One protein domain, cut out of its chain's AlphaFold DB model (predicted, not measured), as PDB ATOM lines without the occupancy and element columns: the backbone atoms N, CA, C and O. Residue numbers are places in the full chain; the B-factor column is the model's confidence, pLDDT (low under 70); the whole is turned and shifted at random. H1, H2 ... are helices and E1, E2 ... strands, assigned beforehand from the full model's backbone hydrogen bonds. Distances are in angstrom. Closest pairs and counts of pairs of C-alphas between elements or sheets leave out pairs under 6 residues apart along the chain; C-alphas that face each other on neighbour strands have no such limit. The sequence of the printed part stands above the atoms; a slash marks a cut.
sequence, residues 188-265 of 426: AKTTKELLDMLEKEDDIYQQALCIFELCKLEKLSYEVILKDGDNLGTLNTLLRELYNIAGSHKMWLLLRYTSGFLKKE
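AT A GLANCE: This is residues 188 to 265 of the 426 residues of the protein "Phosphorylase b kinase regulatory subunit" of Thelohanellus kitauei (UniProt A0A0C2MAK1). Three helices, H1, H2 and H4, lie side by side in a row with H2 in the middle, and H3 packs over H2 and H4 on one side of that row. On the same side, the small strand hairpin of E1 and E2 lies next to the start of H3, toward H1. The 78 printed residues hold four named helices and two named strands in the order H1 H2 E1 E2 H3 H4; the two-stranded sheet is antiparallel and the class is mostly helix. The whole is compact and rounded, with a radius of gyration of the C-alphas of 11.9 A and spans of 32 by 25 by 24 A.

IN THESE COORDINATES: H1, residues 191 to 200, begins at C-alpha 191 (175.658, 228.694, 179.694). H2, residues 204 to 217, is 20.1 A long. E1 is residues 223 to 225 and E2 residues 231 to 234. H3, residues 235 to 248, is 20.0 A long. H4, residues 252 to 261, ends at C-alpha 261 (176.749, 243.138, 189.257).

HOW THE PARTS SIT: H2 is the hub. H1 and H2 form a helical hairpin at a shallow tilt of 11 degrees; their closest C-alphas, Leu 198 and Gln 207, are 5.3 A apart. H2, H3 and H4 form an up and down bundle, each running against the one before. H2 touches H3, closest C-alphas Cys 215 and Leu 235, 7.0 A, and H4, Cys 215 and Phe 261, 7.5 A. H3 and H4, a helical hairpin, come within 5.8 A at C-alphas Tyr 243 and Leu 255. In the hairpin of E1 and E2, N 224 and O 233 are 2.8 A apart, within hydrogen-bond range. In H1, H2, H3 and H4 every O i to N i+4 pair is within that range. H1 is apart from H3 and H4.

THE WHOLE: The C-alphas farthest apart, Asp 228 and Glu 265, are 36.2 A apart. The printed part has no cut, and its five links are tight. Mean pLDDT of the printed part is 83.7; residue 188 and residues 227 to 229 are under 70.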
ATOM      1  N   ALA A 188     183.205 232.558 173.025       55.19
ATOM      2  CA  ALA A 188     181.901 232.786 173.636       55.19
ATOM      3  C   ALA A 188     181.381 231.459 174.207       55.19
ATOM      4  O   ALA A 188     180.835 230.632 173.475       55.19
ATOM      5  N   LYS A 189     181.599 231.246 175.507       71.12
ATOM      6  CA  LYS A 189     181.199 230.020 176.197       71.12
ATOM      7  C   LYS A 189     179.693 229.991 176.388       71.12
ATOM      8  O   LYS A 189     179.077 230.993 176.749       71.12
ATOM      9  N   THR A 190     179.094 228.831 176.162       82.38
ATOM     10  CA  THR A 190     177.659 228.643 176.395       82.38
ATOM     11  C   THR A 190     177.354 228.529 177.890       82.38
ATOM     12  O   THR A 190     178.201 228.114 178.682       82.38
ATOM     13  N   THR A 191     176.112 228.822 178.295       82.06
ATOM     14  CA  THR A 191     175.658 228.694 179.694       82.06
ATOM     15  C   THR A 191     175.963 227.303 180.265       82.06
ATOM     16  O   THR A 191     176.349 227.173 181.420       82.06
ATOM     17  N   LYS A 192     175.860 226.253 179.439       82.00
ATOM     18  CA  LYS A 192     176.152 224.865 179.836       82.00
ATOM     19  C   LYS A 192     177.640 224.619 180.088       82.00
ATOM     20  O   LYS A 192     177.979 223.943 181.049       82.00
ATOM     21  N   GLU A 193     178.518 225.177 179.260       84.12
ATOM     22  CA  GLU A 193     179.970 225.066 179.453       84.12
ATOM     23  C   GLU A 193     180.426 225.790 180.721       84.12
ATOM     24  O   GLU A 193     181.289 225.289 181.434       84.12
ATOM     25  N   LEU A 194     179.822 226.939 181.036       82.06
ATOM     26  CA  LEU A 194     180.124 227.679 182.262       82.06
ATOM     27  C   LEU A 194     179.679 226.926 183.522       82.06
ATOM     28  O   LEU A 194     180.392 226.956 184.521       82.06
ATOM     29  N   LEU A 195     178.542 226.221 183.477       83.81
ATOM     30  CA  LEU A 195     178.106 225.350 184.576       83.81
ATOM     31  C   LEU A 195     179.048 224.152 184.756       83.81
ATOM     32  O   LEU A 195     179.412 223.832 185.883       83.81
ATOM     33  N   ASP A 196     179.499 223.547 183.655       82.81
ATOM     34  CA  ASP A 196     180.483 222.458 183.684       82.81
ATOM     35  C   ASP A 196     181.833 222.899 184.253       82.81
ATOM     36  O   ASP A 196     182.517 222.117 184.909       82.81
ATOM     37  N   MET A 197     182.250 224.132 183.959       80.62
ATOM     38  CA  MET A 197     183.460 224.712 184.534       80.62
ATOM     39  C   MET A 197     183.269 225.005 186.021       80.62
ATOM     40  O   MET A 197     184.123 224.639 186.816       80.62
ATOM     41  N   LEU A 198     182.134 225.588 186.415       80.75
ATOM     42  CA  LEU A 198     181.842 225.887 187.818       80.75
ATOM     43  C   LEU A 198     181.881 224.633 188.709       80.75
ATOM     44  O   LEU A 198     182.292 224.724 189.859       80.75
ATOM     45  N   GLU A 199     181.478 223.478 188.176       80.56
ATOM     46  CA  GLU A 199     181.507 222.181 188.869       80.56
ATOM     47  C   GLU A 199     182.918 221.575 188.980       80.56
ATOM     48  O   GLU A 199     183.190 220.816 189.905       80.56
ATOM     49  N   LYS A 200     183.820 221.891 188.042       81.44
ATOM     50  CA  LYS A 200     185.177 221.315 187.980       81.44
ATOM     51  C   LYS A 200     186.249 222.173 188.639       81.44
ATOM     52  O   LYS A 200     187.303 221.650 188.986       81.44
ATOM     53  N   GLU A 201     186.035 223.480 188.699       77.00
ATOM     54  CA  GLU A 201     187.023 224.430 189.197       77.00
ATOM     55  C   GLU A 201     186.972 224.500 190.723       77.00
ATOM     56  O   GLU A 201     185.938 224.830 191.301       77.00
ATOM     57  N   ASP A 202     188.110 224.269 191.372       71.50
ATOM     58  CA  ASP A 202     188.238 224.420 192.825       71.50
ATOM     59  C   ASP A 202     188.593 225.862 193.220       71.50
ATOM     60  O   ASP A 202     188.332 226.288 194.342       71.50
ATOM     61  N   ASP A 203     189.177 226.649 192.312       76.50
ATOM     62  CA  ASP A 203     189.633 228.004 192.618       76.50
ATOM     63  C   ASP A 203     188.490 229.032 192.649       76.50
ATOM     64  O   ASP A 203     187.731 229.195 191.691       76.50
ATOM     65  N   ILE A 204     188.432 229.812 193.732       81.06
ATOM     66  CA  ILE A 204     187.396 230.828 193.947       81.06
ATOM     67  C   ILE A 204     187.392 231.909 192.863       81.06
ATOM     68  O   ILE A 204     186.324 232.406 192.509       81.06
ATOM     69  N   TYR A 205     188.554 232.285 192.315       79.19
ATOM     70  CA  TYR A 205     188.591 233.275 191.240       79.19
ATOM     71  C   TYR A 205     188.033 232.690 189.943       79.19
ATOM     72  O   TYR A 205     187.255 233.370 189.278       79.19
ATOM     73  N   GLN A 206     188.360 231.441 189.601       79.31
ATOM     74  CA  GLN A 206     187.781 230.768 188.430       79.31
ATOM     75  C   GLN A 206     186.269 230.561 188.562       79.31
ATOM     76  O   GLN A 206     185.519 230.877 187.635       79.31
ATOM     77  N   GLN A 207     185.802 230.137 189.738       81.25
ATOM     78  CA  GLN A 207     184.371 230.038 190.034       81.25
ATOM     79  C   GLN A 207     183.679 231.403 189.911       81.25
ATOM     80  O   GLN A 207     182.638 231.521 189.263       81.25
ATOM     81  N   ALA A 208     184.280 232.460 190.469       84.94
ATOM     82  CA  ALA A 208     183.759 233.820 190.372       84.94
ATOM     83  C   ALA A 208     183.656 234.303 188.921       84.94
ATOM     84  O   ALA A 208     182.655 234.911 188.553       84.94
ATOM     85  N   LEU A 209     184.651 234.005 188.082       81.56
ATOM     86  CA  LEU A 209     184.618 234.351 186.659       81.56
ATOM     87  C   LEU A 209     183.487 233.640 185.931       81.56
ATOM     88  O   LEU A 209     182.763 234.290 185.182       81.56
ATOM     89  N   CYS A 210     183.291 232.346 186.190       83.50
ATOM     90  CA  CYS A 210     182.166 231.609 185.624       83.50
ATOM     91  C   CYS A 210     180.836 232.263 186.021       83.50
ATOM     92  O   CYS A 210     179.982 232.488 185.167       83.50
ATOM     93  N   ILE A 211     180.684 232.650 187.292       86.12
ATOM     94  CA  ILE A 211     179.493 233.360 187.783       86.12
ATOM     95  C   ILE A 211     179.329 234.723 187.094       86.12
ATOM     96  O   ILE A 211     178.219 235.069 186.695       86.12
ATOM     97  N   PHE A 212     180.400 235.504 186.929       84.81
ATOM     98  CA  PHE A 212     180.335 236.815 186.275       84.81
ATOM     99  C   PHE A 212     179.964 236.712 184.796       84.81
ATOM    100  O   PHE A 212     179.139 237.496 184.329       84.81
ATOM    101  N   GLU A 213     180.512 235.738 184.070       81.19
ATOM    102  CA  GLU A 213     180.127 235.483 182.679       81.19
ATOM    103  C   GLU A 213     178.674 234.994 182.584       81.19
ATOM    104  O   GLU A 213     177.916 235.484 181.747       81.19
ATOM    105  N   LEU A 214     178.223 234.135 183.504       85.94
ATOM    106  CA  LEU A 214     176.809 233.751 183.598       85.94
ATOM    107  C   LEU A 214     175.898 234.965 183.836       85.94
ATOM    108  O   LEU A 214     174.834 235.051 183.232       85.94
ATOM    109  N   CYS A 215     176.318 235.935 184.652       86.94
ATOM    110  CA  CYS A 215     175.549 237.159 184.908       86.94
ATOM    111  C   CYS A 215     175.461 238.105 183.702       86.94
ATOM    112  O   CYS A 215     174.577 238.961 183.674       86.94
ATOM    113  N   LYS A 216     176.368 237.991 182.724       84.06
ATOM    114  CA  LYS A 216     176.275 238.738 181.458       84.06
ATOM    115  C   LYS A 216     175.287 238.092 180.486       84.06
ATOM    116  O   LYS A 216     174.678 238.798 179.687       84.06
ATOM    117  N   LEU A 217     175.146 236.767 180.543       85.62
ATOM    118  CA  LEU A 217     174.276 235.996 179.649       85.62
ATOM    119  C   LEU A 217     172.839 235.889 180.173       85.62
ATOM    120  O   LEU A 217     171.889 235.963 179.396       85.62
ATOM    121  N   GLU A 218     172.677 235.722 181.483       88.88
ATOM    122  CA  GLU A 218     171.407 235.404 182.133       88.88
ATOM    123  C   GLU A 218     170.977 236.490 183.129       88.88
ATOM    124  O   GLU A 218     171.769 237.294 183.622       88.88
ATOM    125  N   LYS A 219     169.685 236.510 183.475       87.88
ATOM    126  CA  LYS A 219     169.157 237.428 184.499       87.88
ATOM    127  C   LYS A 219     169.589 236.988 185.897       87.88
ATOM    128  O   LYS A 219     169.680 235.803 186.179       87.88
ATOM    129  N   LEU A 220     169.687 237.931 186.837       86.00
ATOM    130  CA  LEU A 220     170.010 237.640 188.247       86.00
ATOM    131  C   LEU A 220     169.029 236.675 188.950       86.00
ATOM    132  O   LEU A 220     169.375 236.091 189.975       86.00
ATOM    133  N   SER A 221     167.817 236.510 188.410       87.00
ATOM    134  CA  SER A 221     166.808 235.548 188.874       87.00
ATOM    135  C   SER A 221     167.003 234.130 188.325       87.00
ATOM    136  O   SER A 221     166.196 233.260 188.629       87.00
ATOM    137  N   TYR A 222     168.004 233.907 187.473       87.44
ATOM    138  CA  TYR A 222     168.309 232.598 186.909       87.44
ATOM    139  C   TYR A 222     168.762 231.639 188.012       87.44
ATOM    140  O   TYR A 222     169.632 231.981 188.819       87.44
ATOM    141  N   GLU A 223     168.154 230.456 188.048       86.00
ATOM    142  CA  GLU A 223     168.503 229.392 188.985       86.00
ATOM    143  C   GLU A 223     169.670 228.572 188.441       86.00
ATOM    144  O   GLU A 223     169.630 228.044 187.330       86.00
ATOM    145  N   VAL A 224     170.721 228.460 189.247       83.25
ATOM    146  CA  VAL A 224     171.923 227.710 188.906       83.25
ATOM    147  C   VAL A 224     171.754 226.282 189.398       83.25
ATOM    148  O   VAL A 224     171.841 226.004 190.594       83.25
ATOM    149  N   ILE A 225     171.507 225.374 188.461       81.56
ATOM    150  CA  ILE A 225     171.353 223.944 188.727       81.56
ATOM    151  C   ILE A 225     172.532 223.217 188.081       81.56
ATOM    152  O   ILE A 225     172.738 223.319 186.871       81.56
ATOM    153  N   LEU A 226     173.312 222.509 188.899       78.00
ATOM    154  CA  LEU A 226     174.433 221.687 188.442       78.00
ATOM    155  C   LEU A 226     173.945 220.379 187.803       78.00
ATOM    156  O   LEU A 226     172.789 219.975 187.970       78.00
ATOM    157  N   LYS A 227     174.837 219.689 187.083       69.69
ATOM    158  CA  LYS A 227     174.524 218.423 186.401       69.69
ATOM    159  C   LYS A 227     174.122 217.313 187.360       69.69
ATOM    160  O   LYS A 227     173.239 216.524 187.025       69.69
ATOM    161  N   ASP A 228     174.683 217.325 188.562       68.06
ATOM    162  CA  ASP A 228     174.335 216.405 189.645       68.06
ATOM    163  C   ASP A 228     172.911 216.620 190.210       68.06
ATOM    164  O   ASP A 228     172.484 215.919 191.127       68.06
ATOM    165  N   GLY A 229     172.142 217.575 189.665       68.75
ATOM    166  CA  GLY A 229     170.799 217.938 190.136       68.75
ATOM    167  C   GLY A 229     170.819 218.889 191.335       68.75
ATOM    168  O   GLY A 229     169.778 219.215 191.908       68.75
ATOM    169  N   ASP A 230     172.008 219.355 191.709       74.94
ATOM    170  CA  ASP A 230     172.228 220.240 192.835       74.94
ATOM    171  C   ASP A 230     171.849 221.685 192.484       74.94
ATOM    172  O   ASP A 230     172.532 222.366 191.722       74.94
ATOM    173  N   ASN A 231     170.754 222.172 193.075       79.94
ATOM    174  CA  ASN A 231     170.368 223.580 192.991       79.94
ATOM    175  C   ASN A 231     171.255 224.425 193.928       79.94
ATOM    176  O   ASN A 231     171.220 224.250 195.151       79.94
ATOM    177  N   LEU A 232     172.052 225.321 193.343       75.56
ATOM    178  CA  LEU A 232     172.914 226.283 194.036       75.56
ATOM    179  C   LEU A 232     172.181 227.587 194.406       75.56
ATOM    180  O   LEU A 232     172.753 228.456 195.063       75.56
ATOM    181  N   GLY A 233     170.913 227.719 194.020       84.25
ATOM    182  CA  GLY A 233     170.104 228.918 194.195       84.25
ATOM    183  C   GLY A 233     170.182 229.855 192.990       84.25
ATOM    184  O   GLY A 233     170.623 229.486 191.904       84.25
ATOM    185  N   THR A 234     169.716 231.091 193.171       88.44
ATOM    186  CA  THR A 234     169.741 232.099 192.099       88.44
ATOM    187  C   THR A 234     171.130 232.712 191.920       88.44
ATOM    188  O   THR A 234     171.905 232.775 192.878       88.44
ATOM    189  N   LEU A 235     171.426 233.258 190.735       88.94
ATOM    190  CA  LEU A 235     172.649 234.042 190.505       88.94
ATOM    191  C   LEU A 235     172.807 235.189 191.516       88.94
ATOM    192  O   LEU A 235     173.905 235.428 192.011       88.94
ATOM    193  N   ASN A 236     171.715 235.860 191.892       89.12
ATOM    194  CA  ASN A 236     171.734 236.874 192.951       89.12
ATOM    195  C   ASN A 236     172.185 236.300 194.308       89.12
ATOM    196  O   ASN A 236     172.959 236.938 195.021       89.12
ATOM    197  N   THR A 237     171.726 235.099 194.669       88.56
ATOM    198  CA  THR A 237     172.152 234.414 195.901       88.56
ATOM    199  C   THR A 237     173.646 234.102 195.851       88.56
ATOM    200  O   THR A 237     174.372 234.465 196.774       88.56
ATOM    201  N   LEU A 238     174.119 233.526 194.744       88.44
ATOM    202  CA  LEU A 238     175.532 233.196 194.547       88.44
ATOM    203  C   LEU A 238     176.439 234.429 194.588       88.44
ATOM    204  O   LEU A 238     177.469 234.408 195.256       88.44
ATOM    205  N   LEU A 239     176.042 235.532 193.947       89.88
ATOM    206  CA  LEU A 239     176.790 236.792 194.007       89.88
ATOM    207  C   LEU A 239     176.875 237.350 195.430       89.88
ATOM    208  O   LEU A 239     177.912 237.887 195.815       89.88
ATOM    209  N   ARG A 240     175.803 237.234 196.223       88.69
ATOM    210  CA  ARG A 240     175.797 237.675 197.627       88.69
ATOM    211  C   ARG A 240     176.681 236.801 198.507       88.69
ATOM    212  O   ARG A 240     177.359 237.332 199.382       88.69
ATOM    213  N   GLU A 241     176.694 235.493 198.276       86.75
ATOM    214  CA  GLU A 241     177.616 234.581 198.957       86.75
ATOM    215  C   GLU A 241     179.068 234.902 198.599       86.75
ATOM    216  O   GLU A 241     179.886 235.111 199.496       86.75
ATOM    217  N   LEU A 242     179.366 235.050 197.305       88.25
ATOM    218  CA  LEU A 242     180.689 235.430 196.821       88.25
ATOM    219  C   LEU A 242     181.138 236.778 197.398       88.25
ATOM    220  O   LEU A 242     182.284 236.907 197.817       88.25
ATOM    221  N   TYR A 243     180.239 237.762 197.481       88.81
ATOM    222  CA  TYR A 243     180.510 239.059 198.103       88.81
ATOM    223  C   TYR A 243     180.925 238.914 199.574       88.81
ATOM    224  O   TYR A 243     181.897 239.533 200.005       88.81
ATOM    225  N   ASN A 244     180.232 238.073 200.345       85.25
ATOM    226  CA  ASN A 244     180.563 237.842 201.753       85.25
ATOM    227  C   ASN A 244     181.912 237.140 201.918       85.25
ATOM    228  O   ASN A 244     182.723 237.560 202.740       85.25
ATOM    229  N   ILE A 245     182.173 236.106 201.115       83.81
ATOM    230  CA  ILE A 245     183.443 235.370 201.145       83.81
ATOM    231  C   ILE A 245     184.597 236.302 200.757       83.81
ATOM    232  O   ILE A 245     185.594 236.400 201.475       83.81
ATOM    233  N   ALA A 246     184.436 237.052 199.664       87.25
ATOM    234  CA  ALA A 246     185.412 238.038 199.220       87.25
ATOM    235  C   ALA A 246     185.645 239.128 200.280       87.25
ATOM    236  O   ALA A 246     186.784 239.551 200.478       87.25
ATOM    237  N   GLY A 247     184.599 239.535 201.006       84.25
ATOM    238  CA  GLY A 247     184.661 240.455 202.144       84.25
ATOM    239  C   GLY A 247     185.532 239.931 203.280       84.25
ATOM    240  O   GLY A 247     186.497 240.586 203.681       84.25
ATOM    241  N   SER A 248     185.248 238.712 203.742       80.50
ATOM    242  CA  SER A 248     185.985 238.050 204.826       80.50
ATOM    243  C   SER A 248     187.466 237.847 204.499       80.50
ATOM    244  O   SER A 248     188.323 237.995 205.371       80.50
ATOM    245  N   HIS A 249     187.786 237.568 203.232       82.69
ATOM    246  CA  HIS A 249     189.161 237.370 202.765       82.69
ATOM    247  C   HIS A 249     189.816 238.624 202.167       82.69
ATOM    248  O   HIS A 249     190.959 238.548 201.716       82.69
ATOM    249  N   LYS A 250     189.136 239.781 202.182       84.88
ATOM    250  CA  LYS A 250     189.630 241.058 201.629       84.88
ATOM    251  C   LYS A 250     190.075 240.950 200.162       84.88
ATOM    252  O   LYS A 250     191.086 241.524 199.759       84.88
ATOM    253  N   MET A 251     189.315 240.207 199.360       86.94
ATOM    254  CA  MET A 251     189.512 240.053 197.915       86.94
ATOM    255  C   MET A 251     188.880 241.246 197.184       86.94
ATOM    256  O   MET A 251     187.764 241.166 196.669       86.94
ATOM    257  N   TRP A 252     189.578 242.381 197.174       92.44
ATOM    258  CA  TRP A 252     189.045 243.664 196.695       92.44
ATOM    259  C   TRP A 252     188.621 243.647 195.229       92.44
ATOM    260  O   TRP A 252     187.610 244.257 194.888       92.44
ATOM    261  N   LEU A 253     189.341 242.904 194.383       87.81
ATOM    262  CA  LEU A 253     188.963 242.696 192.987       87.81
ATOM    263  C   LEU A 253     187.553 242.103 192.889       87.81
ATOM    264  O   LEU A 253     186.665 242.688 192.272       87.81
ATOM    265  N   LEU A 254     187.329 240.968 193.558       89.50
ATOM    266  CA  LEU A 254     186.043 240.270 193.545       89.50
ATOM    267  C   LEU A 254     184.937 241.109 194.185       89.50
ATOM    268  O   LEU A 254     183.817 241.109 193.681       89.50
ATOM    269  N   LEU A 255     185.242 241.866 195.244       92.19
ATOM    270  CA  LEU A 255     184.297 242.799 195.864       92.19
ATOM    271  C   LEU A 255     183.844 243.893 194.893       92.19
ATOM    272  O   LEU A 255     182.652 244.192 194.841       92.19
ATOM    273  N   ARG A 256     184.754 244.456 194.090       92.31
ATOM    274  CA  ARG A 256     184.411 245.456 193.066       92.31
ATOM    275  C   ARG A 256     183.522 244.863 191.977       92.31
ATOM    276  O   ARG A 256     182.473 245.434 191.684       92.31
ATOM    277  N   TYR A 257     183.878 243.690 191.449       88.75
ATOM    278  CA  TYR A 257     183.066 242.989 190.446       88.75
ATOM    279  C   TYR A 257     181.670 242.639 190.973       88.75
ATOM    280  O   TYR A 257     180.665 243.044 190.391       88.75
ATOM    281  N   THR A 258     181.595 241.927 192.100       91.56
ATOM    282  CA  THR A 258     180.315 241.533 192.716       91.56
ATOM    283  C   THR A 258     179.448 242.745 193.051       91.56
ATOM    284  O   THR A 258     178.239 242.700 192.840       91.56
ATOM    285  N   SER A 259     180.043 243.854 193.504       92.06
ATOM    286  CA  SER A 259     179.311 245.102 193.762       92.06
ATOM    287  C   SER A 259     178.721 245.719 192.507       92.06
ATOM    288  O   SER A 259     177.594 246.209 192.561       92.06
ATOM    289  N   GLY A 260     179.454 245.672 191.394       88.94
ATOM    290  CA  GLY A 260     178.979 246.153 190.102       88.94
ATOM    291  C   GLY A 260     177.775 245.351 189.611       88.94
ATOM    292  O   GLY A 260     176.740 245.929 189.288       88.94
ATOM    293  N   PHE A 261     177.861 244.017 189.651       88.31
ATOM    294  CA  PHE A 261     176.749 243.138 189.257       88.31
ATOM    295  C   PHE A 261     175.526 243.267 190.171       88.31
ATOM    296  O   PHE A 261     174.395 243.300 189.692       88.31
ATOM    297  N   LEU A 262     175.735 243.400 191.484       90.50
ATOM    298  CA  LEU A 262     174.659 243.649 192.451       90.50
ATOM    299  C   LEU A 262     174.137 245.095 192.411       90.50
ATOM    300  O   LEU A 262     173.227 245.432 193.170       90.50
ATOM    301  N   LYS A 263     174.722 245.958 191.565       90.19
ATOM    302  CA  LYS A 263     174.471 247.402 191.502       90.19
ATOM    303  C   LYS A 263     174.435 248.038 192.892       90.19
ATOM    304  O   LYS A 263     173.502 248.773 193.223       90.19
ATOM    305  N   LYS A 264     175.420 247.728 193.736       89.56
ATOM    306  CA  LYS A 264     175.523 248.308 195.079       89.56
ATOM    307  C   LYS A 264     175.827 249.805 194.991       89.56
ATOM    308  O   LYS A 264     176.599 250.241 194.133       89.56
ATOM    309  N   GLU A 265     175.194 250.569 195.873       88.62
ATOM    310  CA  GLU A 265     175.475 251.989 196.077       88.62
ATOM    311  C   GLU A 265     176.445 252.145 197.249       88.62
ATOM    312  O   GLU A 265     176.327 251.440 198.253       88.62
TER     313      GLU A 265